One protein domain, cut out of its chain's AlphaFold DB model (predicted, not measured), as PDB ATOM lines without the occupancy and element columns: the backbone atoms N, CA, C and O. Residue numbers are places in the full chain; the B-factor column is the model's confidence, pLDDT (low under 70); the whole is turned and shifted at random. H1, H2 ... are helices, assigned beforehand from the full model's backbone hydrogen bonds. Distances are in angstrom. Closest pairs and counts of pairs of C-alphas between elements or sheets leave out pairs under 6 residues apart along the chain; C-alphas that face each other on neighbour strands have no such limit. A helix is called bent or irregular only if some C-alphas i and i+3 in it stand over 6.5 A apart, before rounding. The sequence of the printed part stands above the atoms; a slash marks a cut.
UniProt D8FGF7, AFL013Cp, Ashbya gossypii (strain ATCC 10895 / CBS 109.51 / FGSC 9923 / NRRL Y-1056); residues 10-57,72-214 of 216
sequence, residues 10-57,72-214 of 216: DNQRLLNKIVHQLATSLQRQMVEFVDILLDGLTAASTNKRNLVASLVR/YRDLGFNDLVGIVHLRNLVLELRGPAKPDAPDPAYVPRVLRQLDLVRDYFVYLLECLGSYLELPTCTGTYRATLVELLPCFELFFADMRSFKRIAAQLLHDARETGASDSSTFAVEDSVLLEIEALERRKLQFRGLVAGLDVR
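Overview. This is residues 10 to 57 and 72 to 214 of the 216 residues of the protein "AFL013Cp" of Ashbya gossypii (strain ATCC 10895 / CBS 109.51 / FGSC 9923 / NRRL Y-1056) (UniProt D8FGF7). Five helical pieces, H1, H3, H4, H5b and H6, form a long up-and-down bundle, each running against the one before, and H2 sticks out at one end of this rod. The printed part has 191 residues, with six named helices, H1 to H6, and no named strand: all helix. It is loose, with a radius of gyration of the C-alphas of 20.3 A, and spans 77 by 29 by 28 A.

Along the chain. H5, residues 139 to 176, was assigned as one helix by its hydrogen bonds but is bent, with C-alphas 147 and 150 7.0 A apart; its arms are H5a, residues 139 to 147, and H5b, residues 150 to 176, 38.6 A long. H1, residues 10 to 46, 53.2 A, begins at (13.132, 37.939, -46.267). H2 is residues 49 to 56, H3 77 to 91, H4 106 to 132. H6, residues 188 to 212, ends at (-19.270, 15.259, -27.286).

Arrangement. H5b and H6 form a hairpin, closest at the C-alphas of Ile 165 and Val 190, 6.0 A. H5b touches H1, closest at C-alphas 166 and 19, 6.2 A. H3 and H4 form a hairpin, H4 touching with residues 113 to 124 alone, closest at C-alphas 89 and 117, 6.2 A. Every O i to N i+4 pair is within hydrogen-bond range in H2, H3, H5a and H5b; H1 has 32 of 33, H4 21 of 23, H6 20 of 21.

Size, cuts and confidence. Residues 58 to 71 are not printed, a C-alpha gap of 23.1 A. The links H3 to H4 and H5 to H6 are long. The pLDDT is under 70 in 34 residues, among them 43 to 57.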
ATOM      1  N   ASP A  10      14.443  38.333 -45.736       94.88
ATOM      2  CA  ASP A  10      13.132  37.939 -46.267       94.88
ATOM      3  C   ASP A  10      12.889  36.437 -46.123       94.88
ATOM      4  O   ASP A  10      11.793  36.031 -45.724       94.88
ATOM      5  N   ASN A  11      13.922  35.610 -46.303       95.38
ATOM      6  CA  ASN A  11      13.843  34.179 -45.998       95.38
ATOM      7  C   ASN A  11      13.614  33.923 -44.502       95.38
ATOM      8  O   ASN A  11      12.816  33.059 -44.140       95.38
ATOM      9  N   GLN A  12      14.238  34.707 -43.617       95.81
ATOM     10  CA  GLN A  12      14.012  34.603 -42.175       95.81
ATOM     11  C   GLN A  12      12.570  34.972 -41.802       95.81
ATOM     12  O   GLN A  12      11.954  34.287 -40.984       95.81
ATOM     13  N   ARG A  13      12.004  36.026 -42.407       95.31
ATOM     14  CA  ARG A  13      10.587  36.394 -42.226       95.31
ATOM     15  C   ARG A  13       9.656  35.299 -42.729       95.31
ATOM     16  O   ARG A  13       8.698  34.959 -42.040       95.31
ATOM     17  N   LEU A  14       9.927  34.745 -43.909       95.38
ATOM     18  CA  LEU A  14       9.127  33.667 -44.488       95.38
ATOM     19  C   LEU A  14       9.136  32.428 -43.589       95.38
ATOM     20  O   LEU A  14       8.070  31.928 -43.229       95.38
ATOM     21  N   LEU A  15      10.318  31.989 -43.153       96.12
ATOM     22  CA  LEU A  15      10.473  30.883 -42.209       96.12
ATOM     23  C   LEU A  15       9.681  31.136 -40.919       96.12
ATOM     24  O   LEU A  15       8.919  30.275 -40.477       96.12
ATOM     25  N   ASN A  16       9.823  32.331 -40.336       95.62
ATOM     26  CA  ASN A  16       9.111  32.704 -39.116       95.62
ATOM     27  C   ASN A  16       7.591  32.646 -39.311       95.62
ATOM     28  O   ASN A  16       6.892  32.124 -38.446       95.62
ATOM     29  N   LYS A  17       7.077  33.107 -40.457       95.12
ATOM     30  CA  LYS A  17       5.649  33.037 -40.803       95.12
ATOM     31  C   LYS A  17       5.145  31.606 -40.942       95.12
ATOM     32  O   LYS A  17       4.105  31.290 -40.367       95.12
ATOM     33  N   ILE A  18       5.874  30.750 -41.657       95.00
ATOM     34  CA  ILE A  18       5.495  29.343 -41.849       95.00
ATOM     35  C   ILE A  18       5.423  28.638 -40.492       95.00
ATOM     36  O   ILE A  18       4.394  28.062 -40.137       95.00
ATOM     37  N   VAL A  19       6.480  28.752 -39.682       95.75
ATOM     38  CA  VAL A  19       6.522  28.135 -38.349       95.75
ATOM     39  C   VAL A  19       5.437  28.709 -37.439       95.75
ATOM     40  O   VAL A  19       4.798  27.952 -36.713       95.75
ATOM     41  N   HIS A  20       5.166  30.014 -37.505       95.19
ATOM     42  CA  HIS A  20       4.092  30.645 -36.737       95.19
ATOM     43  C   HIS A  20       2.706  30.091 -37.092       95.19
ATOM     44  O   HIS A  20       1.894  29.832 -36.201       95.19
ATOM     45  N   GLN A  21       2.421  29.899 -38.382       93.38
ATOM     46  CA  GLN A  21       1.147  29.345 -38.844       93.38
ATOM     47  C   GLN A  21       0.973  27.892 -38.399       93.38
ATOM     48  O   GLN A  21      -0.067  27.548 -37.831       93.38
ATOM     49  N   LEU A  22       2.006  27.066 -38.575       93.94
ATOM     50  CA  LEU A  22       2.007  25.678 -38.114       93.94
ATOM     51  C   LEU A  22       1.835  25.597 -36.588       93.94
ATOM     52  O   LEU A  22       0.997  24.841 -36.098       93.94
ATOM     53  N   ALA A  23       2.553  26.438 -35.836       94.19
ATOM     54  CA  ALA A  23       2.450  26.500 -34.381       94.19
ATOM     55  C   ALA A  23       1.053  26.941 -33.936       94.19
ATOM     56  O   ALA A  23       0.520  26.396 -32.979       94.19
ATOM     57  N   THR A  24       0.422  27.877 -34.651       92.38
ATOM     58  CA  THR A  24      -0.953  28.320 -34.369       92.38
ATOM     59  C   THR A  24      -1.970  27.201 -34.618       92.38
ATOM     60  O   THR A  24      -2.926  27.055 -33.852       92.38
ATOM     61  N   SER A  25      -1.778  26.408 -35.679       91.25
ATOM     62  CA  SER A  25      -2.623  25.245 -35.994       91.25
ATOM     63  C   SER A  25      -2.538  24.193 -34.885       91.25
ATOM     64  O   SER A  25      -3.569  23.710 -34.417       91.25
ATOM     65  N   LEU A  26      -1.319  23.896 -34.422       93.19
ATOM     66  CA  LEU A  26      -1.071  22.971 -33.319       93.19
ATOM     67  C   LEU A  26      -1.624  23.520 -31.998       93.19
ATOM     68  O   LEU A  26      -2.422  22.845 -31.358       93.19
ATOM     69  N   GLN A  27      -1.285  24.765 -31.639       93.56
ATOM     70  CA  GLN A  27      -1.749  25.468 -30.435       93.56
ATOM     71  C   GLN A  27      -3.265  25.370 -30.269       93.56
ATOM     72  O   GLN A  27      -3.743  25.101 -29.174       93.56
ATOM     73  N   ARG A  28      -4.032  25.577 -31.344       90.88
ATOM     74  CA  ARG A  28      -5.494  25.493 -31.284       90.88
ATOM     75  C   ARG A  28      -5.976  24.110 -30.848       90.88
ATOM     76  O   ARG A  28      -6.835  24.037 -29.982       90.88
ATOM     77  N   GLN A  29      -5.400  23.056 -31.420       90.25
ATOM     78  CA  GLN A  29      -5.723  21.675 -31.051       90.25
ATOM     79  C   GLN A  29      -5.316  21.384 -29.604       90.25
ATOM     80  O   GLN A  29      -6.061  20.746 -28.873       90.25
ATOM     81  N   MET A  30      -4.165  21.910 -29.169       92.31
ATOM     82  CA  MET A  30      -3.712  21.785 -27.783       92.31
ATOM     83  C   MET A  30      -4.705  22.416 -26.801       92.31
ATOM     84  O   MET A  30      -5.038  21.801 -25.797       92.31
ATOM     85  N   VAL A  31      -5.176  23.636 -27.085       91.81
ATOM     86  CA  VAL A  31      -6.149  24.333 -26.230       91.81
ATOM     87  C   VAL A  31      -7.466  23.567 -26.187       91.81
ATOM     88  O   VAL A  31      -7.971  23.327 -25.100       91.81
ATOM     89  N   GLU A  32      -7.980  23.146 -27.344       90.00
ATOM     90  CA  GLU A  32      -9.212  22.352 -27.441       90.00
ATOM     91  C   GLU A  32      -9.109  21.067 -26.612       90.00
ATOM     92  O   GLU A  32     -10.001  20.759 -25.830       90.00
ATOM     93  N   PHE A  33      -7.979  20.361 -26.693       89.00
ATOM     94  CA  PHE A  33      -7.761  19.164 -25.890       89.00
ATOM     95  C   PHE A  33      -7.682  19.447 -24.383       89.00
ATOM     96  O   PHE A  33      -8.237  18.700 -23.581       89.00
ATOM     97  N   VAL A  34      -7.003  20.526 -23.986       90.00
ATOM     98  CA  VAL A  34      -6.919  20.937 -22.578       90.00
ATOM     99  C   VAL A  34      -8.293  21.321 -22.028       90.00
ATOM    100  O   VAL A  34      -8.601  20.978 -20.890       90.00
ATOM    101  N   ASP A  35      -9.127  21.981 -22.830       87.81
ATOM    102  CA  ASP A  35     -10.496  22.332 -22.448       87.81
ATOM    103  C   ASP A  35     -11.350  21.056 -22.261       87.81
ATOM    104  O   ASP A  35     -12.009  20.913 -21.234       87.81
ATOM    105  N   ILE A  36     -11.224  20.056 -23.146       85.38
ATOM    106  CA  ILE A  36     -11.871  18.736 -22.985       85.38
ATOM    107  C   ILE A  36     -11.399  18.019 -21.715       85.38
ATOM    108  O   ILE A  36     -12.203  17.409 -21.009       85.38
ATOM    109  N   LEU A  37     -10.099  18.077 -21.402       84.69
ATOM    110  CA  LEU A  37      -9.560  17.511 -20.162       84.69
ATOM    111  C   LEU A  37     -10.176  18.190 -18.934       84.69
ATOM    112  O   LEU A  37     -10.571  17.504 -17.994       84.69
ATOM    113  N   LEU A  38     -10.286  19.521 -18.935       84.88
ATOM    114  CA  LEU A  38     -10.940  20.254 -17.851       84.88
ATOM    115  C   LEU A  38     -12.404  19.838 -17.709       84.88
ATOM    116  O   LEU A  38     -12.832  19.528 -16.595       84.88
ATOM    117  N   ASP A  39     -13.146  19.781 -18.810       80.56
ATOM    118  CA  ASP A  39     -14.567  19.442 -18.799       80.56
ATOM    119  C   ASP A  39     -14.799  18.003 -18.336       80.56
ATOM    120  O   ASP A  39     -15.581  17.780 -17.411       80.56
ATOM    121  N   GLY A  40     -14.073  17.028 -18.888       75.62
ATOM    122  CA  GLY A  40     -14.218  15.615 -18.532       75.62
ATOM    123  C   GLY A  40     -13.899  15.332 -17.062       75.62
ATOM    124  O   GLY A  40     -14.633  14.611 -16.379       75.62
ATOM    125  N   LEU A  41     -12.839  15.947 -16.534       72.69
ATOM    126  CA  LEU A  41     -12.404  15.728 -15.151       72.69
ATOM    127  C   LEU A  41     -13.263  16.512 -14.148       72.69
ATOM    128  O   LEU A  41     -13.526  16.025 -13.045       72.69
ATOM    129  N   THR A  42     -13.780  17.682 -14.537       70.25
ATOM    130  CA  THR A  42     -14.736  18.441 -13.716       70.25
ATOM    131  C   THR A  42     -16.112  17.770 -13.713       70.25
ATOM    132  O   THR A  42     -16.713  17.629 -12.648       70.25
ATOM    133  N   ALA A  43     -16.596  17.273 -14.856       60.28
ATOM    134  CA  ALA A  43     -17.874  16.570 -14.967       60.28
ATOM    135  C   ALA A  43     -17.909  15.300 -14.101       60.28
ATOM    136  O   ALA A  43     -18.856  15.107 -13.329       60.28
ATOM    137  N   ALA A  44     -16.836  14.499 -14.137       55.31
ATOM    138  CA  ALA A  44     -16.670  13.320 -13.286       55.31
ATOM    139  C   ALA A  44     -16.744  13.659 -11.781       55.31
ATOM    140  O   ALA A  44     -17.325  12.891 -11.011       55.31
ATOM    141  N   SER A  45     -16.246  14.832 -11.364       51.94
ATOM    142  CA  SER A  45     -16.385  15.325  -9.982       51.94
ATOM    143  C   SER A  45     -17.809  15.802  -9.640       51.94
ATOM    144  O   SER A  45     -18.263  15.663  -8.503       51.94
ATOM    145  N   THR A  46     -18.571  16.314 -10.618       46.12
ATOM    146  CA  THR A  46     -19.941  16.828 -10.408       46.12
ATOM    147  C   THR A  46     -21.045  15.775 -10.379       46.12
ATOM    148  O   THR A  46     -22.165  16.117  -9.993       46.12
ATOM    149  N   ASN A  47     -20.751  14.493 -10.630       46.03
ATOM    150  CA  ASN A  47     -21.670  13.392 -10.282       46.03
ATOM    151  C   ASN A  47     -22.007  13.348  -8.771       46.03
ATOM    152  O   ASN A  47     -22.961  12.691  -8.357       46.03
ATOM    153  N   LYS A  48     -21.331  14.169  -7.954       44.28
ATOM    154  CA  LYS A  48     -21.738  14.562  -6.595       44.28
ATOM    155  C   LYS A  48     -23.072  15.330  -6.508       44.28
ATOM    156  O   LYS A  48     -23.645  15.401  -5.423       44.28
ATOM    157  N   ARG A  49     -23.633  15.882  -7.595       41.16
ATOM    158  CA  ARG A  49     -24.962  16.541  -7.560       41.16
ATOM    159  C   ARG A  49     -26.133  15.570  -7.374       41.16
ATOM    160  O   ARG A  49     -27.200  16.015  -6.949       41.16
ATOM    161  N   ASN A  50     -25.932  14.264  -7.559       42.06
ATOM    162  CA  ASN A  50     -26.956  13.260  -7.245       42.06
ATOM    163  C   ASN A  50     -27.141  13.018  -5.732       42.06
ATOM    164  O   ASN A  50     -28.184  12.506  -5.324       42.06
ATOM    165  N   LEU A  51     -26.210  13.480  -4.885       42.62
ATOM    166  CA  LEU A  51     -26.385  13.490  -3.425       42.62
ATOM    167  C   LEU A  51     -27.326  14.611  -2.963       42.62
ATOM    168  O   LEU A  51     -28.195  14.377  -2.130       42.62
ATOM    169  N   VAL A  52     -27.237  15.813  -3.547       41.69
ATOM    170  CA  VAL A  52     -28.154  16.919  -3.205       41.69
ATOM    171  C   VAL A  52     -29.555  16.670  -3.776       41.69
ATOM    172  O   VAL A  52     -30.545  16.962  -3.111       41.69
ATOM    173  N   ALA A  53     -29.667  16.062  -4.963       39.16
ATOM    174  CA  ALA A  53     -30.960  15.658  -5.520       39.16
ATOM    175  C   ALA A  53     -31.656  14.559  -4.686       39.16
ATOM    176  O   ALA A  53     -32.871  14.638  -4.505       39.16
ATOM    177  N   SER A  54     -30.897  13.608  -4.120       40.03
ATOM    178  CA  SER A  54     -31.426  12.583  -3.197       40.03
ATOM    179  C   SER A  54     -31.805  13.142  -1.824       40.03
ATOM    180  O   SER A  54     -32.721  12.640  -1.185       40.03
ATOM    181  N   LEU A  55     -31.145  14.213  -1.370       41.12
ATOM    182  CA  LEU A  55     -31.485  14.882  -0.107       41.12
ATOM    183  C   LEU A  55     -32.705  15.813  -0.230       41.12
ATOM    184  O   LEU A  55     -33.400  16.042   0.756       41.12
ATOM    185  N   VAL A  56     -32.977  16.356  -1.424       46.56
ATOM    186  CA  VAL A  56     -34.092  17.295  -1.671       46.56
ATOM    187  C   VAL A  56     -35.383  16.583  -2.092       46.56
ATOM    188  O   VAL A  56     -36.475  17.092  -1.838       46.56
ATOM    189  N   ARG A  57     -35.299  15.396  -2.701       40.59
ATOM    190  CA  ARG A  57     -36.462  14.546  -2.981       40.59
ATOM    191  C   ARG A  57     -36.431  13.371  -2.021       40.59
ATOM    192  O   ARG A  57     -35.724  12.408  -2.271       40.59
ATOM    193  N   TYR A  72     -13.843   9.621  -1.656       43.06
ATOM    194  CA  TYR A  72     -13.756  10.056  -3.044       43.06
ATOM    195  C   TYR A  72     -12.685  11.142  -3.108       43.06
ATOM    196  O   TYR A  72     -12.949  12.315  -2.828       43.06
ATOM    197  N   ARG A  73     -11.450  10.746  -3.421       42.75
ATOM    198  CA  ARG A  73     -10.408  11.687  -3.799       42.75
ATOM    199  C   ARG A  73     -10.817  12.197  -5.169       42.75
ATOM    200  O   ARG A  73     -10.541  11.554  -6.176       42.75
ATOM    201  N   ASP A  74     -11.515  13.332  -5.184       50.53
ATOM    202  CA  ASP A  74     -11.449  14.211  -6.348       50.53
ATOM    203  C   ASP A  74      -9.968  14.321  -6.719       50.53
ATOM    204  O   ASP A  74      -9.121  14.404  -5.817       50.53
ATOM    205  N   LEU A  75      -9.653  14.315  -8.017       50.38
ATOM    206  CA  LEU A  75      -8.400  14.903  -8.481       50.38
ATOM    207  C   LEU A  75      -8.246  16.211  -7.717       50.38
ATOM    208  O   LEU A  75      -9.111  17.084  -7.827       50.38
ATOM    209  N   GLY A  76      -7.257  16.291  -6.831       55.06
ATOM    210  CA  GLY A  76      -7.176  17.418  -5.916       55.06
ATOM    211  C   GLY A  76      -7.178  18.715  -6.723       55.06
ATOM    212  O   GLY A  76      -6.756  18.728  -7.879       55.06
ATOM    213  N   PHE A  77      -7.603  19.829  -6.124       58.47
ATOM    214  CA  PHE A  77      -7.561  21.150  -6.771       58.47
ATOM    215  C   PHE A  77      -6.221  21.444  -7.483       58.47
ATOM    216  O   PHE A  77      -6.193  22.183  -8.461       58.47
ATOM    217  N   ASN A  78      -5.130  20.817  -7.036       63.44
ATOM    218  CA  ASN A  78      -3.803  20.864  -7.645       63.44
ATOM    219  C   ASN A  78      -3.751  20.361  -9.101       63.44
ATOM    220  O   ASN A  78      -3.051  20.973  -9.904       63.44
ATOM    221  N   ASP A  79      -4.489  19.309  -9.465       70.56
ATOM    222  CA  ASP A  79      -4.463  18.752 -10.825       70.56
ATOM    223  C   ASP A  79      -5.258  19.634 -11.796       70.56
ATOM    224  O   ASP A  79      -4.783  19.932 -12.888       70.56
ATOM    225  N   LEU A  80      -6.412  20.164 -11.369       77.62
ATOM    226  CA  LEU A  80      -7.168  21.159 -12.146       77.62
ATOM    227  C   LEU A  80      -6.362  22.448 -12.348       77.62
ATOM    228  O   LEU A  80      -6.298  22.974 -13.459       77.62
ATOM    229  N   VAL A  81      -5.701  22.938 -11.295       81.00
ATOM    230  CA  VAL A  81      -4.780  24.080 -11.396       81.00
ATOM    231  C   VAL A  81      -3.625  23.761 -12.347       81.00
ATOM    232  O   VAL A  81      -3.237  24.622 -13.136       81.00
ATOM    233  N   GLY A  82      -3.115  22.527 -12.328       83.19
ATOM    234  CA  GLY A  82      -2.093  22.066 -13.260       83.19
ATOM    235  C   GLY A  82      -2.562  22.082 -14.716       83.19
ATOM    236  O   GLY A  82      -1.865  22.589 -15.591       83.19
ATOM    237  N   ILE A  83      -3.787  21.634 -14.986       86.50
ATOM    238  CA  ILE A  83      -4.367  21.662 -16.336       86.50
ATOM    239  C   ILE A  83      -4.617  23.108 -16.805       86.50
ATOM    240  O   ILE A  83      -4.320  23.454 -17.950       86.50
ATOM    241  N   VAL A  84      -5.075  24.002 -15.922       87.44
ATOM    242  CA  VAL A  84      -5.186  25.441 -16.232       87.44
ATOM    243  C   VAL A  84      -3.811  26.052 -16.516       87.44
ATOM    244  O   VAL A  84      -3.663  26.863 -17.435       87.44
ATOM    245  N   HIS A  85      -2.781  25.659 -15.767       88.56
ATOM    246  CA  HIS A  85      -1.413  26.093 -16.026       88.56
ATOM    247  C   HIS A  85      -0.912  25.605 -17.393       88.56
ATOM    248  O   HIS A  85      -0.377  26.405 -18.162       88.56
ATOM    249  N   LEU A  86      -1.163  24.340 -17.742       90.19
ATOM    250  CA  LEU A  86      -0.870  23.787 -19.066       90.19
ATOM    251  C   LEU A  86      -1.533  24.601 -20.176       90.19
ATOM    252  O   LEU A  86      -0.885  24.950 -21.164       90.19
ATOM    253  N   ARG A  87      -2.806  24.967 -19.996       92.56
ATOM    254  CA  ARG A  87      -3.531  25.827 -20.938       92.56
ATOM    255  C   ARG A  87      -2.787  27.133 -21.200       92.56
ATOM    256  O   ARG A  87      -2.649  27.547 -22.349       92.56
ATOM    257  N   ASN A  88      -2.282  27.772 -20.149       90.81
ATOM    258  CA  ASN A  88      -1.533  29.021 -20.270       90.81
ATOM    259  C   ASN A  88      -0.186  28.810 -20.980       90.81
ATOM    260  O   ASN A  88       0.130  29.563 -21.900       90.81
ATOM    261  N   LEU A  89       0.554  27.745 -20.649       91.56
ATOM    262  CA  LEU A  89       1.802  27.390 -21.344       91.56
ATOM    263  C   LEU A  89       1.589  27.161 -22.846       91.56
ATOM    264  O   LEU A  89       2.392  27.600 -23.673       91.56
ATOM    265  N   VAL A  90       0.491  26.494 -23.201       92.94
ATOM    266  CA  VAL A  90       0.065  26.284 -24.586       92.94
ATOM    267  C   VAL A  90      -0.243  27.616 -25.270       92.94
ATOM    268  O   VAL A  90       0.162  27.834 -26.413       92.94
ATOM    269  N   LEU A  91      -0.944  28.531 -24.593       91.62
ATOM    270  CA  LEU A  91      -1.267  29.847 -25.151       91.62
ATOM    271  C   LEU A  91      -0.014  30.677 -25.472       91.62
ATOM    272  O   LEU A  91      -0.024  31.475 -26.416       91.62
ATOM    273  N   GLU A  92       1.068  30.429 -24.737       90.75
ATOM    274  CA  GLU A  92       2.381  31.048 -24.905       90.75
ATOM    275  C   GLU A  92       3.254  30.397 -25.995       90.75
ATOM    276  O   GLU A  92       4.308  30.949 -26.312       90.75
ATOM    277  N   LEU A  93       2.831  29.290 -26.631       87.81
ATOM    278  CA  LEU A  93       3.640  28.503 -27.585       87.81
ATOM    279  C   LEU A  93       4.342  29.345 -28.665       87.81
ATOM    280  O   LEU A  93       5.501  29.118 -29.013       87.81
ATOM    281  N   ARG A  94       3.632  30.339 -29.200       79.69
ATOM    282  CA  ARG A  94       4.113  31.228 -30.269       79.69
ATOM    283  C   ARG A  94       4.982  32.397 -29.788       79.69
ATOM    284  O   ARG A  94       5.603  33.060 -30.623       79.69
ATOM    285  N   GLY A  95       5.031  32.641 -28.477       73.12
ATOM    286  CA  GLY A  95       5.688  33.785 -27.846       73.12
ATOM    287  C   GLY A  95       5.093  35.151 -28.239       73.12
ATOM    288  O   GLY A  95       4.209  35.237 -29.091       73.12
ATOM    289  N   PRO A  96       5.590  36.254 -27.653       67.12
ATOM    290  CA  PRO A  96       5.151  37.617 -27.983       67.12
ATOM    291  C   PRO A  96       5.766  38.163 -29.287       67.12
ATOM    292  O   PRO A  96       5.471  39.284 -29.700       67.12
ATOM    293  N   ALA A  97       6.674  37.413 -29.914       68.50
ATOM    294  CA  ALA A  97       7.440  37.880 -31.061       68.50
ATOM    295  C   ALA A  97       6.563  37.979 -32.320       68.50
ATOM    296  O   ALA A  97       5.833  37.051 -32.667       68.50
ATOM    297  N   LYS A  98       6.672  39.109 -33.030       78.50
ATOM    298  CA  LYS A  98       5.979  39.318 -34.305       78.50
ATOM    299  C   LYS A  98       6.629  38.445 -35.387       78.50
ATOM    300  O   LYS A  98       7.829  38.604 -35.616       78.50
ATOM    301  N   PRO A  99       5.874  37.590 -36.098       80.62
ATOM    302  CA  PRO A  99       6.425  36.741 -37.157       80.62
ATOM    303  C   PRO A  99       6.972  37.543 -38.352       80.62
ATOM    304  O   PRO A  99       7.769  37.025 -39.126       80.62
ATOM    305  N   ASP A 100       6.587  38.817 -38.492       85.94
ATOM    306  CA  ASP A 100       7.079  39.721 -39.542       85.94
ATOM    307  C   ASP A 100       8.501  40.259 -39.301       85.94
ATOM    308  O   ASP A 100       9.092  40.879 -40.190       85.94
ATOM    309  N   ALA A 101       9.066  40.048 -38.111       88.81
ATOM    310  CA  ALA A 101      10.445  40.421 -37.828       88.81
ATOM    311  C   ALA A 101      11.412  39.317 -38.305       88.81
ATOM    312  O   ALA A 101      11.149  38.134 -38.061       88.81
ATOM    313  N   PRO A 102      12.553  39.672 -38.935       90.19
ATOM    314  CA  PRO A 102      13.597  38.722 -39.328       90.19
ATOM    315  C   PRO A 102      14.414  38.275 -38.102       90.19
ATOM    316  O   PRO A 102      15.609  38.526 -37.996       90.19
ATOM    317  N   ASP A 103      13.749  37.656 -37.130       91.44
ATOM    318  CA  ASP A 103      14.346  37.217 -35.873       91.44
ATOM    319  C   ASP A 103      14.856  35.766 -35.993       91.44
ATOM    320  O   ASP A 103      14.033  34.845 -36.059       91.44
ATOM    321  N   PRO A 104      16.183  35.527 -35.986       91.12
ATOM    322  CA  PRO A 104      16.764  34.190 -36.127       91.12
ATOM    323  C   PRO A 104      16.545  33.295 -34.898       91.12
ATOM    324  O   PRO A 104      16.708  32.075 -34.974       91.12
ATOM    325  N   ALA A 105      16.170  33.872 -33.754       92.44
ATOM    326  CA  ALA A 105      15.874  33.145 -32.528       92.44
ATOM    327  C   ALA A 105      14.389  32.765 -32.410       92.44
ATOM    328  O   ALA A 105      14.005  32.121 -31.431       92.44
ATOM    329  N   TYR A 106      13.533  33.144 -33.366       93.62
ATOM    330  CA  TYR A 106      12.105  32.816 -33.342       93.62
ATOM    331  C   TYR A 106      11.845  31.303 -33.341       93.62
ATOM    332  O   TYR A 106      11.335  30.777 -32.353       93.62
ATOM    333  N   VAL A 107      12.265  30.586 -34.390       94.31
ATOM    334  CA  VAL A 107      12.028  29.133 -34.511       94.31
ATOM    335  C   VAL A 107      12.623  28.343 -33.335       94.31
ATOM    336  O   VAL A 107      11.895  27.552 -32.735       94.31
ATOM    337  N   PRO A 108      13.886  28.572 -32.907       94.75
ATOM    338  CA  PRO A 108      14.429  27.898 -31.726       94.75
ATOM    339  C   PRO A 108      13.629  28.139 -30.440       94.75
ATOM    340  O   PRO A 108      13.534  27.231 -29.616       94.75
ATOM    341  N   ARG A 109      13.055  29.335 -30.241       94.31
ATOM    342  CA  ARG A 109      12.205  29.613 -29.072       94.31
ATOM    343  C   ARG A 109      10.894  28.841 -29.126       94.31
ATOM    344  O   ARG A 109      10.544  28.234 -28.123       94.31
ATOM    345  N   VAL A 110      10.224  28.807 -30.280       94.62
ATOM    346  CA  VAL A 110       8.989  28.021 -30.460       94.62
ATOM    347  C   VAL A 110       9.247  26.539 -30.171       94.62
ATOM    348  O   VAL A 110       8.487  25.913 -29.442       94.62
ATOM    349  N   LEU A 111      10.358  25.986 -30.670       95.25
ATOM    350  CA  LEU A 111      10.737  24.595 -30.406       95.25
ATOM    351  C   LEU A 111      10.996  24.313 -28.918       95.25
ATOM    352  O   LEU A 111      10.585  23.270 -28.419       95.25
ATOM    353  N   ARG A 112      11.651  25.235 -28.200       94.25
ATOM    354  CA  ARG A 112      11.861  25.106 -26.748       94.25
ATOM    355  C   ARG A 112      10.553  25.186 -25.972       94.25
ATOM    356  O   ARG A 112      10.349  24.400 -25.058       94.25
ATOM    357  N   GLN A 113       9.673  26.111 -26.345       94.31
ATOM    358  CA  GLN A 113       8.367  26.244 -25.706       94.31
ATOM    359  C   GLN A 113       7.510  24.995 -25.937       94.31
ATOM    360  O   GLN A 113       6.831  24.537 -25.025       94.31
ATOM    361  N   LEU A 114       7.594  24.393 -27.126       95.31
ATOM    362  CA  LEU A 114       6.940  23.119 -27.406       95.31
ATOM    363  C   LEU A 114       7.464  21.985 -26.521       95.31
ATOM    364  O   LEU A 114       6.671  21.175 -26.056       95.31
ATOM    365  N   ASP A 115       8.778  21.921 -26.289       94.00
ATOM    366  CA  ASP A 115       9.361  20.924 -25.388       94.00
ATOM    367  C   ASP A 115       8.836  21.101 -23.953       94.00
ATOM    368  O   ASP A 115       8.444  20.112 -23.341       94.00
ATOM    369  N   LEU A 116       8.710  22.340 -23.461       93.50
ATOM    370  CA  LEU A 116       8.104  22.622 -22.150       93.50
ATOM    371  C   LEU A 116       6.642  22.165 -22.073       93.50
ATOM    372  O   LEU A 116       6.246  21.514 -21.109       93.50
ATOM    373  N   VAL A 117       5.843  22.479 -23.098       93.44
ATOM    374  CA  VAL A 117       4.441  22.043 -23.181       93.44
ATOM    375  C   VAL A 117       4.353  20.518 -23.197       93.44
ATOM    376  O   VAL A 117       3.571  19.941 -22.445       93.44
ATOM    377  N   ARG A 118       5.176  19.851 -24.014       94.50
ATOM    378  CA  ARG A 118       5.241  18.388 -24.089       94.50
ATOM    379  C   ARG A 118       5.575  17.780 -22.731       94.50
ATOM    380  O   ARG A 118       4.898  16.845 -22.323       94.50
ATOM    381  N   ASP A 119       6.608  18.281 -22.063       91.81
ATOM    382  CA  ASP A 119       7.057  17.746 -20.774       91.81
ATOM    383  C   ASP A 119       5.956  17.879 -19.719       91.81
ATOM    384  O   ASP A 119       5.725  16.957 -18.940       91.81
ATOM    385  N   TYR A 120       5.197  18.974 -19.766       91.31
ATOM    386  CA  TYR A 120       4.044  19.153 -18.896       91.31
ATOM    387  C   TYR A 120       2.881  18.208 -19.237       91.31
ATOM    388  O   TYR A 120       2.248  17.668 -18.335       91.31
ATOM    389  N   PHE A 121       2.610  17.954 -20.522       91.00
ATOM    390  CA  PHE A 121       1.635  16.936 -20.935       91.00
ATOM    391  C   PHE A 121       2.030  15.530 -20.465       91.00
ATOM    392  O   PHE A 121       1.157  14.771 -20.053       91.00
ATOM    393  N   VAL A 122       3.321  15.183 -20.518       90.94
ATOM    394  CA  VAL A 122       3.831  13.902 -20.000       90.94
ATOM    395  C   VAL A 122       3.611  13.822 -18.495       90.94
ATOM    396  O   VAL A 122       3.000  12.866 -18.036       90.94
ATOM    397  N   TYR A 123       4.023  14.850 -17.752       88.12
ATOM    398  CA  TYR A 123       3.800  14.924 -16.310       88.12
ATOM    399  C   TYR A 123       2.315  14.779 -15.951       88.12
ATOM    400  O   TYR A 123       1.955  13.985 -15.088       88.12
ATOM    401  N   LEU A 124       1.431  15.495 -16.654       86.19
ATOM    402  CA  LEU A 124      -0.008  15.388 -16.435       86.19
ATOM    403  C   LEU A 124      -0.507  13.965 -16.710       86.19
ATOM    404  O   LEU A 124      -1.277  13.434 -15.917       86.19
ATOM    405  N   LEU A 125      -0.064  13.331 -17.798       87.44
ATOM    406  CA  LEU A 125      -0.444  11.956 -18.116       87.44
ATOM    407  C   LEU A 125       0.056  10.960 -17.059       87.44
ATOM    408  O   LEU A 125      -0.678  10.041 -16.716       87.44
ATOM    409  N   GLU A 126       1.259  11.148 -16.514       86.12
ATOM    410  CA  GLU A 126       1.789  10.345 -15.403       86.12
ATOM    411  C   GLU A 126       0.940  10.514 -14.138       86.12
ATOM    412  O   GLU A 126       0.553   9.524 -13.513       86.12
ATOM    413  N   CYS A 127       0.581  11.756 -13.795       81.81
ATOM    414  CA  CYS A 127      -0.318  12.042 -12.682       81.81
ATOM    415  C   CYS A 127      -1.675  11.362 -12.884       81.81
ATOM    416  O   CYS A 127      -2.083  10.574 -12.035       81.81
ATOM    417  N   LEU A 128      -2.339  11.595 -14.021       79.62
ATOM    418  CA  LEU A 128      -3.634  10.991 -14.360       79.62
ATOM    419  C   LEU A 128      -3.555   9.453 -14.391       79.62
ATOM    420  O   LEU A 128      -4.452   8.774 -13.892       79.62
ATOM    421  N   GLY A 129      -2.460   8.899 -14.910       81.31
ATOM    422  CA  GLY A 129      -2.194   7.463 -14.951       81.31
ATOM    423  C   GLY A 129      -2.072   6.841 -13.563       81.31
ATOM    424  O   GLY A 129      -2.647   5.782 -13.324       81.31
ATOM    425  N   SER A 130      -1.426   7.524 -12.613       78.38
ATOM    426  CA  SER A 130      -1.321   7.038 -11.229       78.38
ATOM    427  C   SER A 130      -2.687   6.862 -10.552       78.38
ATOM    428  O   SER A 130      -2.862   5.969  -9.724       78.38
ATOM    429  N   TYR A 131      -3.695   7.647 -10.952       71.12
ATOM    430  CA  TYR A 131      -5.060   7.493 -10.450       71.12
ATOM    431  C   TYR A 131      -5.759   6.248 -11.003       71.12
ATOM    432  O   TYR A 131      -6.602   5.688 -10.308       71.12
ATOM    433  N   LEU A 132      -5.397   5.765 -12.197       71.06
ATOM    434  CA  LEU A 132      -5.948   4.522 -12.758       71.06
ATOM    435  C   LEU A 132      -5.538   3.278 -11.964       71.06
ATOM    436  O   LEU A 132      -6.243   2.268 -12.000       71.06
ATOM    437  N   GLU A 133      -4.407   3.349 -11.267       71.50
ATOM    438  CA  GLU A 133      -3.875   2.260 -10.448       71.50
ATOM    439  C   GLU A 133      -4.499   2.219  -9.048       71.50
ATOM    440  O   GLU A 133      -4.393   1.209  -8.348       71.50
ATOM    441  N   LEU A 134      -5.184   3.290  -8.630       68.69
ATOM    442  CA  LEU A 134      -5.842   3.344  -7.332       68.69
ATOM    443  C   LEU A 134      -7.143   2.524  -7.357       68.69
ATOM    444  O   LEU A 134      -8.055   2.851  -8.121       68.69
ATOM    445  N   PRO A 135      -7.313   1.541  -6.452       57.09
ATOM    446  CA  PRO A 135      -8.561   0.781  -6.326       57.09
ATOM    447  C   PRO A 135      -9.775   1.666  -6.016       57.09
ATOM    448  O   PRO A 135     -10.910   1.272  -6.251       57.09
ATOM    449  N   THR A 136      -9.521   2.862  -5.474       59.31
ATOM    450  CA  THR A 136     -10.524   3.855  -5.081       59.31
ATOM    451  C   THR A 136     -10.947   4.802  -6.197       59.31
ATOM    452  O   THR A 136     -11.749   5.704  -5.968       59.31
ATOM    453  N   CYS A 137     -10.376   4.656  -7.389       62.56
ATOM    454  CA  CYS A 137     -10.738   5.483  -8.523       62.56
ATOM    455  C   CYS A 137     -12.104   5.061  -9.075       62.56
ATOM    456  O   CYS A 137     -12.365   3.875  -9.281       62.56
ATOM    457  N   THR A 138     -12.992   6.026  -9.316       64.94
ATOM    458  CA  THR A 138     -14.342   5.725  -9.796       64.94
ATOM    459  C   THR A 138     -14.288   5.123 -11.200       64.94
ATOM    460  O   THR A 138     -13.504   5.549 -12.052       64.94
ATOM    461  N   GLY A 139     -15.153   4.141 -11.475       67.69
ATOM    462  CA  GLY A 139     -15.241   3.520 -12.802       67.69
ATOM    463  C   GLY A 139     -15.478   4.542 -13.921       67.69
ATOM    464  O   GLY A 139     -14.929   4.396 -15.010       67.69
ATOM    465  N   THR A 140     -16.216   5.618 -13.628       66.19
ATOM    466  CA  THR A 140     -16.463   6.737 -14.547       66.19
ATOM    467  C   THR A 140     -15.186   7.494 -14.895       66.19
ATOM    468  O   THR A 140     -14.924   7.721 -16.068       66.19
ATOM    469  N   TYR A 141     -14.351   7.831 -13.910       70.62
ATOM    470  CA  TYR A 141     -13.094   8.537 -14.156       70.62
ATOM    471  C   TYR A 141     -12.127   7.704 -14.999       70.62
ATOM    472  O   TYR A 141     -11.528   8.190 -15.959       70.62
ATOM    473  N   ARG A 142     -12.017   6.414 -14.668       73.81
ATOM    474  CA  ARG A 142     -11.217   5.463 -15.436       73.81
ATOM    475  C   ARG A 142     -11.708   5.347 -16.877       73.81
ATOM    476  O   ARG A 142     -10.881   5.331 -17.783       73.81
ATOM    477  N   ALA A 143     -13.023   5.299 -17.092       77.12
ATOM    478  CA  ALA A 143     -13.603   5.296 -18.431       77.12
ATOM    479  C   ALA A 143     -13.259   6.584 -19.198       77.12
ATOM    480  O   ALA A 143     -12.740   6.491 -20.306       77.12
ATOM    481  N   THR A 144     -13.434   7.758 -18.582       77.38
ATOM    482  CA  THR A 144     -13.090   9.053 -19.191       77.38
ATOM    483  C   THR A 144     -11.616   9.125 -19.591       77.38
ATOM    484  O   THR A 144     -11.304   9.494 -20.717       77.38
ATOM    485  N   LEU A 145     -10.688   8.727 -18.714       79.12
ATOM    486  CA  LEU A 145      -9.263   8.720 -19.058       79.12
ATOM    487  C   LEU A 145      -8.941   7.757 -20.203       79.12
ATOM    488  O   LEU A 145      -8.178   8.118 -21.094       79.12
ATOM    489  N   VAL A 146      -9.524   6.555 -20.198       83.00
ATOM    490  CA  VAL A 146      -9.329   5.572 -21.275       83.00
ATOM    491  C   VAL A 146      -9.851   6.106 -22.610       83.00
ATOM    492  O   VAL A 146      -9.191   5.927 -23.630       83.00
ATOM    493  N   GLU A 147     -10.989   6.803 -22.614       84.12
ATOM    494  CA  GLU A 147     -11.545   7.440 -23.815       84.12
ATOM    495  C   GLU A 147     -10.667   8.586 -24.344       84.12
ATOM    496  O   GLU A 147     -10.636   8.824 -25.551       84.12
ATOM    497  N   LEU A 148      -9.905   9.252 -23.473       84.69
ATOM    498  CA  LEU A 148      -9.006  10.353 -23.835       84.69
ATOM    499  C   LEU A 148      -7.603   9.896 -24.275       84.69
ATOM    500  O   LEU A 148      -6.870  10.688 -24.871       84.69
ATOM    501  N   LEU A 149      -7.207   8.641 -24.029       86.62
ATOM    502  CA  LEU A 149      -5.883   8.124 -24.415       86.62
ATOM    503  C   LEU A 149      -5.563   8.285 -25.914       86.62
ATOM    504  O   LEU A 149      -4.473   8.776 -26.223       86.62
ATOM    505  N   PRO A 150      -6.474   7.973 -26.862       88.75
ATOM    506  CA  PRO A 150      -6.207   8.188 -28.284       88.75
ATOM    507  C   PRO A 150      -5.921   9.657 -28.628       88.75
ATOM    508  O   PRO A 150      -5.128   9.944 -29.527       88.75
ATOM    509  N   CYS A 151      -6.531  10.602 -27.900       87.44
ATOM    510  CA  CYS A 151      -6.257  12.027 -28.066       87.44
ATOM    511  C   CYS A 151      -4.834  12.373 -27.613       87.44
ATOM    512  O   CYS A 151      -4.135  13.069 -28.347       87.44
ATOM    513  N   PHE A 152      -4.367  11.841 -26.473       89.25
ATOM    514  CA  PHE A 152      -2.971  12.001 -26.041       89.25
ATOM    515  C   PHE A 152      -1.986  11.454 -27.081       89.25
ATOM    516  O   PHE A 152      -1.031  12.141 -27.445       89.25
ATOM    517  N   GLU A 153      -2.210  10.241 -27.588       90.12
ATOM    518  CA  GLU A 153      -1.325   9.611 -28.576       90.12
ATOM    519  C   GLU A 153      -1.197  10.444 -29.854       90.12
ATOM    520  O   GLU A 153      -0.082  10.737 -30.306       90.12
ATOM    521  N   LEU A 154      -2.336  10.864 -30.414       89.31
ATOM    522  CA  LEU A 154      -2.378  11.690 -31.616       89.31
ATOM    523  C   LEU A 154      -1.663  13.025 -31.387       89.31
ATOM    524  O   LEU A 154      -0.859  13.468 -32.207       89.31
ATOM    525  N   PHE A 155      -1.884  13.618 -30.221       89.00
ATOM    526  CA  PHE A 155      -1.290  14.881 -29.836       89.00
ATOM    527  C   PHE A 155       0.239  14.811 -29.693       89.00
ATOM    528  O   PHE A 155       0.965  15.660 -30.220       89.00
ATOM    529  N   PHE A 156       0.769  13.762 -29.055       92.56
ATOM    530  CA  PHE A 156       2.215  13.525 -28.990       92.56
ATOM    531  C   PHE A 156       2.825  13.271 -30.372       92.56
ATOM    532  O   PHE A 156       3.955  13.707 -30.636       92.56
ATOM    533  N   ALA A 157       2.102  12.587 -31.260       92.50
ATOM    534  CA  ALA A 157       2.533  12.391 -32.640       92.50
ATOM    535  C   ALA A 157       2.616  13.728 -33.398       92.50
ATOM    536  O   ALA A 157       3.614  13.980 -34.081       92.50
ATOM    537  N   ASP A 158       1.635  14.611 -33.218       93.12
ATOM    538  CA  ASP A 158       1.595  15.924 -33.863       93.12
ATOM    539  C   ASP A 158       2.682  16.868 -33.349       93.12
ATOM    540  O   ASP A 158       3.380  17.482 -34.159       93.12
ATOM    541  N   MET A 159       2.933  16.910 -32.035       94.50
ATOM    542  CA  MET A 159       4.066  17.661 -31.473       94.50
ATOM    543  C   MET A 159       5.405  17.185 -32.048       94.50
ATOM    544  O   MET A 159       6.272  17.991 -32.400       94.50
ATOM    545  N   ARG A 160       5.582  15.866 -32.182       95.00
ATOM    546  CA  ARG A 160       6.799  15.271 -32.747       95.00
ATOM    547  C   ARG A 160       6.964  15.615 -34.225       95.00
ATOM    548  O   ARG A 160       8.069  15.958 -34.637       95.00
ATOM    549  N   SER A 161       5.888  15.523 -35.004       95.31
ATOM    550  CA  SER A 161       5.887  15.860 -36.430       95.31
ATOM    551  C   SER A 161       6.170  17.346 -36.642       95.31
ATOM    552  O   SER A 161       7.093  17.682 -37.375       95.31
ATOM    553  N   PHE A 162       5.495  18.237 -35.909       96.38
ATOM    554  CA  PHE A 162       5.782  19.671 -35.951       96.38
ATOM    555  C   PHE A 162       7.251  19.972 -35.629       96.38
ATOM    556  O   PHE A 162       7.892  20.742 -36.344       96.38
ATOM    557  N   LYS A 163       7.812  19.350 -34.581       95.88
ATOM    558  CA  LYS A 163       9.215  19.562 -34.194       95.88
ATOM    559  C   LYS A 163      10.179  19.195 -35.322       95.88
ATOM    560  O   LYS A 163      11.132  19.935 -35.554       95.88
ATOM    561  N   ARG A 164       9.933  18.079 -36.018       96.06
ATOM    562  CA  ARG A 164      10.735  17.658 -37.179       96.06
ATOM    563  C   ARG A 164      10.608  18.646 -38.329       96.06
ATOM    564  O   ARG A 164      11.631  19.148 -38.779       96.06
ATOM    565  N   ILE A 165       9.379  18.988 -38.721       97.25
ATOM    566  CA  ILE A 165       9.094  19.951 -39.795       97.25
ATOM    567  C   ILE A 165       9.811  21.280 -39.524       97.25
ATOM    568  O   ILE A 165      10.574  21.758 -40.356       97.25
ATOM    569  N   ALA A 166       9.623  21.869 -38.341       96.50
ATOM    570  CA  ALA A 166      10.220  23.158 -38.000       96.50
ATOM    571  C   ALA A 166      11.758  23.103 -37.919       96.50
ATOM    572  O   ALA A 166      12.427  24.066 -38.296       96.50
ATOM    573  N   ALA A 167      12.331  21.990 -37.446       95.94
ATOM    574  CA  ALA A 167      13.779  21.794 -37.437       95.94
ATOM    575  C   ALA A 167      14.352  21.652 -38.856       95.94
ATOM    576  O   ALA A 167      15.403  22.234 -39.130       95.94
ATOM    577  N   GLN A 168      13.655  20.938 -39.743       96.25
ATOM    578  CA  GLN A 168      14.068  20.755 -41.131       96.25
ATOM    579  C   GLN A 168      13.947  22.057 -41.926       96.25
ATOM    580  O   GLN A 168      14.927  22.482 -42.518       96.25
ATOM    581  N   LEU A 169      12.829  22.783 -41.819       96.56
ATOM    582  CA  LEU A 169      12.675  24.105 -42.444       96.56
ATOM    583  C   LEU A 169      13.775  25.087 -42.009       96.56
ATOM    584  O   LEU A 169      14.281  25.869 -42.809       96.56
ATOM    585  N   LEU A 170      14.170  25.048 -40.732       95.75
ATOM    586  CA  LEU A 170      15.284  25.855 -40.231       95.75
ATOM    587  C   LEU A 170      16.634  25.400 -40.801       95.75
ATOM    588  O   LEU A 170      17.519  26.234 -40.992       95.75
ATOM    589  N   HIS A 171      16.829  24.101 -41.018       94.69
ATOM    590  CA  HIS A 171      18.028  23.575 -41.665       94.69
ATOM    591  C   HIS A 171      18.089  24.011 -43.132       94.69
ATOM    592  O   HIS A 171      19.056  24.659 -43.528       94.69
ATOM    593  N   ASP A 172      17.019  23.780 -43.879       94.69
ATOM    594  CA  ASP A 172      16.856  24.131 -45.287       94.69
ATOM    595  C   ASP A 172      17.097  25.629 -45.541       94.69
ATOM    596  O   ASP A 172      17.856  26.019 -46.435       94.69
ATOM    597  N   ALA A 173      16.528  26.485 -44.684       94.62
ATOM    598  CA  ALA A 173      16.733  27.927 -44.741       94.62
ATOM    599  C   ALA A 173      18.190  28.336 -44.479       94.62
ATOM    600  O   ALA A 173      18.672  29.293 -45.083       94.62
ATOM    601  N   ARG A 174      18.917  27.622 -43.610       94.06
ATOM    602  CA  ARG A 174      20.347  27.888 -43.356       94.06
ATOM    603  C   ARG A 174      21.234  27.480 -44.522       94.06
ATOM    604  O   ARG A 174      22.243  28.141 -44.750       94.06
ATOM    605  N   GLU A 175      20.881  26.410 -45.225       93.19
ATOM    606  CA  GLU A 175      21.680  25.902 -46.340       93.19
ATOM    607  C   GLU A 175      21.414  26.678 -47.637       93.19
ATOM    608  O   GLU A 175      22.346  26.959 -48.387       93.19
ATOM    609  N   THR A 176      20.161  27.072 -47.893       94.06
ATOM    610  CA  THR A 176      19.747  27.627 -49.199       94.06
ATOM    611  C   THR A 176      19.175  29.046 -49.142       94.06
ATOM    612  O   THR A 176      19.061  29.703 -50.173       94.06
ATOM    613  N   GLY A 177      18.863  29.568 -47.954       93.31
ATOM    614  CA  GLY A 177      18.194  30.860 -47.760       93.31
ATOM    615  C   GLY A 177      19.127  32.058 -47.572       93.31
ATOM    616  O   GLY A 177      18.741  33.022 -46.918       93.31
ATOM    617  N   ALA A 178      20.361  32.013 -48.082       93.00
ATOM    618  CA  ALA A 178      21.355  33.077 -47.876       93.00
ATOM    619  C   ALA A 178      21.118  34.345 -48.725       93.00
ATOM    620  O   ALA A 178      21.751  35.370 -48.475       93.00
ATOM    621  N   SER A 179      20.233  34.293 -49.725       91.50
ATOM    622  CA  SER A 179      19.938  35.407 -50.634       91.50
ATOM    623  C   SER A 179      18.439  35.682 -50.702       91.50
ATOM    624  O   SER A 179      17.662  34.748 -50.852       91.50
ATOM    625  N   ASP A 180      18.040  36.956 -50.691       91.12
ATOM    626  CA  ASP A 180      16.640  37.367 -50.899       91.12
ATOM    627  C   ASP A 180      16.196  37.245 -52.372       91.12
ATOM    628  O   ASP A 180      15.017  37.373 -52.685       91.12
ATOM    629  N   SER A 181      17.120  36.961 -53.299       88.69
ATOM    630  CA  SER A 181      16.794  36.751 -54.718       88.69
ATOM    631  C   SER A 181      15.971  35.485 -54.980       88.69
ATOM    632  O   SER A 181      15.402  35.337 -56.059       88.69
ATOM    633  N   SER A 182      15.952  34.548 -54.033       89.44
ATOM    634  CA  SER A 182      15.257  33.268 -54.143       89.44
ATOM    635  C   SER A 182      14.778  32.802 -52.773       89.44
ATOM    636  O   SER A 182      15.469  32.981 -51.770       89.44
ATOM    637  N   THR A 183      13.616  32.157 -52.733       92.38
ATOM    638  CA  THR A 183      13.141  31.472 -51.528       92.38
ATOM    639  C   THR A 183      14.022  30.268 -51.216       92.38
ATOM    640  O   THR A 183      14.479  29.590 -52.140       92.38
ATOM    641  N   PHE A 184      14.233  29.975 -49.931       93.88
ATOM    642  CA  PHE A 184      14.913  28.745 -49.526       93.88
ATOM    643  C   PHE A 184      14.190  27.505 -50.082       93.88
ATOM    644  O   PHE A 184      12.960  27.470 -50.158       93.88
ATOM    645  N   ALA A 185      14.962  26.507 -50.511       93.31
ATOM    646  CA  ALA A 185      14.436  25.254 -51.039       93.31
ATOM    647  C   ALA A 185      13.948  24.372 -49.889       93.31
ATOM    648  O   ALA A 185      14.586  24.348 -48.846       93.31
ATOM    649  N   VAL A 186      12.850  23.644 -50.083       93.75
ATOM    650  CA  VAL A 186      12.281  22.722 -49.089       93.75
ATOM    651  C   VAL A 186      12.172  21.346 -49.725       93.75
ATOM    652  O   VAL A 186      11.738  21.240 -50.871       93.75
ATOM    653  N   GLU A 187      12.570  20.303 -49.002       90.75
ATOM    654  CA  GLU A 187      12.426  18.929 -49.486       90.75
ATOM    655  C   GLU A 187      10.949  18.506 -49.582       90.75
ATOM    656  O   GLU A 187      10.141  18.805 -48.699       90.75
ATOM    657  N   ASP A 188      10.607  17.715 -50.605       91.88
ATOM    658  CA  ASP A 188       9.252  17.164 -50.782       91.88
ATOM    659  C   ASP A 188       8.791  16.343 -49.565       91.88
ATOM    660  O   ASP A 188       7.607  16.316 -49.227       91.88
ATOM    661  N   SER A 189       9.733  15.707 -48.864       92.62
ATOM    662  CA  SER A 189       9.497  14.963 -47.623       92.62
ATOM    663  C   SER A 189       8.827  15.833 -46.547       92.62
ATOM    664  O   SER A 189       7.872  15.398 -45.901       92.62
ATOM    665  N   VAL A 190       9.268  17.085 -46.397       93.12
ATOM    666  CA  VAL A 190       8.734  18.047 -45.423       93.12
ATOM    667  C   VAL A 190       7.330  18.485 -45.812       93.12
ATOM    668  O   VAL A 190       6.459  18.594 -44.948       93.12
ATOM    669  N   LEU A 191       7.089  18.705 -47.105       92.81
ATOM    670  CA  LEU A 191       5.764  19.064 -47.615       92.81
ATOM    671  C   LEU A 191       4.755  17.941 -47.344       92.81
ATOM    672  O   LEU A 191       3.675  18.200 -46.810       92.81
ATOM    673  N   LEU A 192       5.142  16.688 -47.594       93.50
ATOM    674  CA  LEU A 192       4.326  15.514 -47.275       93.50
ATOM    675  C   LEU A 192       4.054  15.382 -45.767       93.50
ATOM    676  O   LEU A 192       2.952  14.994 -45.370       93.50
ATOM    677  N   GLU A 193       5.023  15.716 -44.910       93.12
ATOM    678  CA  GLU A 193       4.814  15.740 -43.458       93.12
ATOM    679  C   GLU A 193       3.830  16.838 -43.027       93.12
ATOM    680  O   GLU A 193       2.981  16.583 -42.167       93.12
ATOM    681  N   ILE A 194       3.889  18.024 -43.640       92.62
ATOM    682  CA  ILE A 194       2.928  19.115 -43.400       92.62
ATOM    683  C   ILE A 194       1.513  18.675 -43.797       92.62
ATOM    684  O   ILE A 194       0.567  18.851 -43.025       92.62
ATOM    685  N   GLU A 195       1.353  18.038 -44.956       92.81
ATOM    686  CA  GLU A 195       0.062  17.492 -45.391       92.81
ATOM    687  C   GLU A 195      -0.448  16.384 -44.462       92.81
ATOM    688  O   GLU A 195      -1.644  16.284 -44.177       92.81
ATOM    689  N   ALA A 196       0.447  15.522 -43.973       91.69
ATOM    690  CA  ALA A 196       0.097  14.494 -43.002       91.69
ATOM    691  C   ALA A 196      -0.363  15.104 -41.666       91.69
ATOM    692  O   ALA A 196      -1.320  14.603 -41.074       91.69
ATOM    693  N   LEU A 197       0.271  16.190 -41.217       91.25
ATOM    694  CA  LEU A 197      -0.118  16.928 -40.014       91.25
ATOM    695  C   LEU A 197      -1.522  17.539 -40.152       91.25
ATOM    696  O   LEU A 197      -2.360  17.364 -39.269       91.25
ATOM    697  N   GLU A 198      -1.833  18.181 -41.282       88.94
ATOM    698  CA  GLU A 198      -3.177  18.734 -41.516       88.94
ATOM    699  C   GLU A 198      -4.252  17.639 -41.660       88.94
ATOM    700  O   GLU A 198      -5.394  17.835 -41.240       88.94
ATOM    701  N   ARG A 199      -3.907  16.448 -42.170       89.38
ATOM    702  CA  ARG A 199      -4.826  15.294 -42.157       89.38
ATOM    703  C   ARG A 199      -5.104  14.783 -40.742       89.38
ATOM    704  O   ARG A 199      -6.259  14.505 -40.421       89.38
ATOM    705  N   ARG A 200      -4.085  14.677 -39.885       88.25
ATOM    706  CA  ARG A 200      -4.252  14.223 -38.489       88.25
ATOM    707  C   ARG A 200      -5.086  15.187 -37.652       88.25
ATOM    708  O   ARG A 200      -5.917  14.743 -36.870       88.25
ATOM    709  N   LYS A 201      -5.013  16.486 -37.925       86.44
ATOM    710  CA  LYS A 201      -5.927  17.483 -37.345       86.44
ATOM    711  C   LYS A 201      -7.408  17.194 -37.625       86.44
ATOM    712  O   LYS A 201      -8.255  17.438 -36.768       86.44
ATOM    713  N   LEU A 202      -7.750  16.681 -38.810       84.62
ATOM    714  CA  LEU A 202      -9.126  16.256 -39.106       84.62
ATOM    715  C   LEU A 202      -9.507  15.002 -38.312       84.62
ATOM    716  O   LEU A 202     -10.636  14.908 -37.833       84.62
ATOM    717  N   GLN A 203      -8.566  14.072 -38.130       85.38
ATOM    718  CA  GLN A 203      -8.768  12.891 -37.286       85.38
ATOM    719  C   GLN A 203      -8.995  13.288 -35.825       85.38
ATOM    720  O   GLN A 203      -9.930  12.784 -35.209       85.38
ATOM    721  N   PHE A 204      -8.216  14.242 -35.301       84.81
ATOM    722  CA  PHE A 204      -8.386  14.781 -33.952       84.81
ATOM    723  C   PHE A 204      -9.796  15.340 -33.752       84.81
ATOM    724  O   PHE A 204     -10.483  14.948 -32.816       84.81
ATOM    725  N   ARG A 205     -10.283  16.169 -34.682       83.50
ATOM    726  CA  ARG A 205     -11.662  16.685 -34.632       83.50
ATOM    727  C   ARG A 205     -12.718  15.585 -34.661       83.50
ATOM    728  O   ARG A 205     -13.741  15.715 -34.002       83.50
ATOM    729  N   GLY A 206     -12.480  14.516 -35.419       81.88
ATOM    730  CA  GLY A 206     -13.357  13.345 -35.432       81.88
ATOM    731  C   GLY A 206     -13.399  12.628 -34.081       81.88
ATOM    732  O   GLY A 206     -14.479  12.246 -33.636       81.88
ATOM    733  N   LEU A 207     -12.249  12.490 -33.413       81.69
ATOM    734  CA  LEU A 207     -12.165  11.928 -32.062       81.69
ATOM    735  C   LEU A 207     -12.901  12.809 -31.050       81.69
ATOM    736  O   LEU A 207     -13.743  12.300 -30.319       81.69
ATOM    737  N   VAL A 208     -12.648  14.121 -31.067       79.25
ATOM    738  CA  VAL A 208     -13.309  15.095 -30.184       79.25
ATOM    739  C   VAL A 208     -14.825  15.083 -30.367       79.25
ATOM    740  O   VAL A 208     -15.560  14.957 -29.393       79.25
ATOM    741  N   ALA A 209     -15.314  15.112 -31.609       77.25
ATOM    742  CA  ALA A 209     -16.748  15.021 -31.881       77.25
ATOM    743  C   ALA A 209     -17.361  13.699 -31.378       77.25
ATOM    744  O   ALA A 209     -18.531  13.657 -31.011       77.25
ATOM    745  N   GLY A 210     -16.581  12.615 -31.339       70.44
ATOM    746  CA  GLY A 210     -17.002  11.341 -30.759       70.44
ATOM    747  C   GLY A 210     -17.150  11.364 -29.233       70.44
ATOM    748  O   GLY A 210     -17.913  10.552 -28.704       70.44
ATOM    749  N   LEU A 211     -16.459  12.283 -28.548       70.25
ATOM    750  CA  LEU A 211     -16.551  12.494 -27.100       70.25
ATOM    751  C   LEU A 211     -17.780  13.343 -26.727       70.25
ATOM    752  O   LEU A 211     -18.465  13.017 -25.764       70.25
ATOM    753  N   ASP A 212     -18.121  14.360 -27.527       58.62
ATOM    754  CA  ASP A 212     -19.270  15.259 -27.286       58.62
ATOM    755  C   ASP A 212     -20.653  14.606 -27.504       58.62
ATOM    756  O   ASP A 212     -21.663  15.066 -26.971       58.62
ATOM    757  N   VAL A 213     -20.744  13.540 -28.309       46.09
ATOM    758  CA  VAL A 213     -22.030  12.941 -28.739       46.09
ATOM    759  C   VAL A 213     -22.530  11.837 -27.792       46.09
ATOM    760  O   VAL A 213     -23.587  11.252 -28.029       46.09
ATOM    761  N   ARG A 214     -21.826  11.541 -26.695       41.97
ATOM    762  CA  ARG A 214     -22.281  10.555 -25.703       41.97
ATOM    763  C   ARG A 214     -22.925  11.263 -24.508       41.97
ATOM    764  O   ARG A 214     -22.209  11.635 -23.580       41.97
TER     765      ARG A 214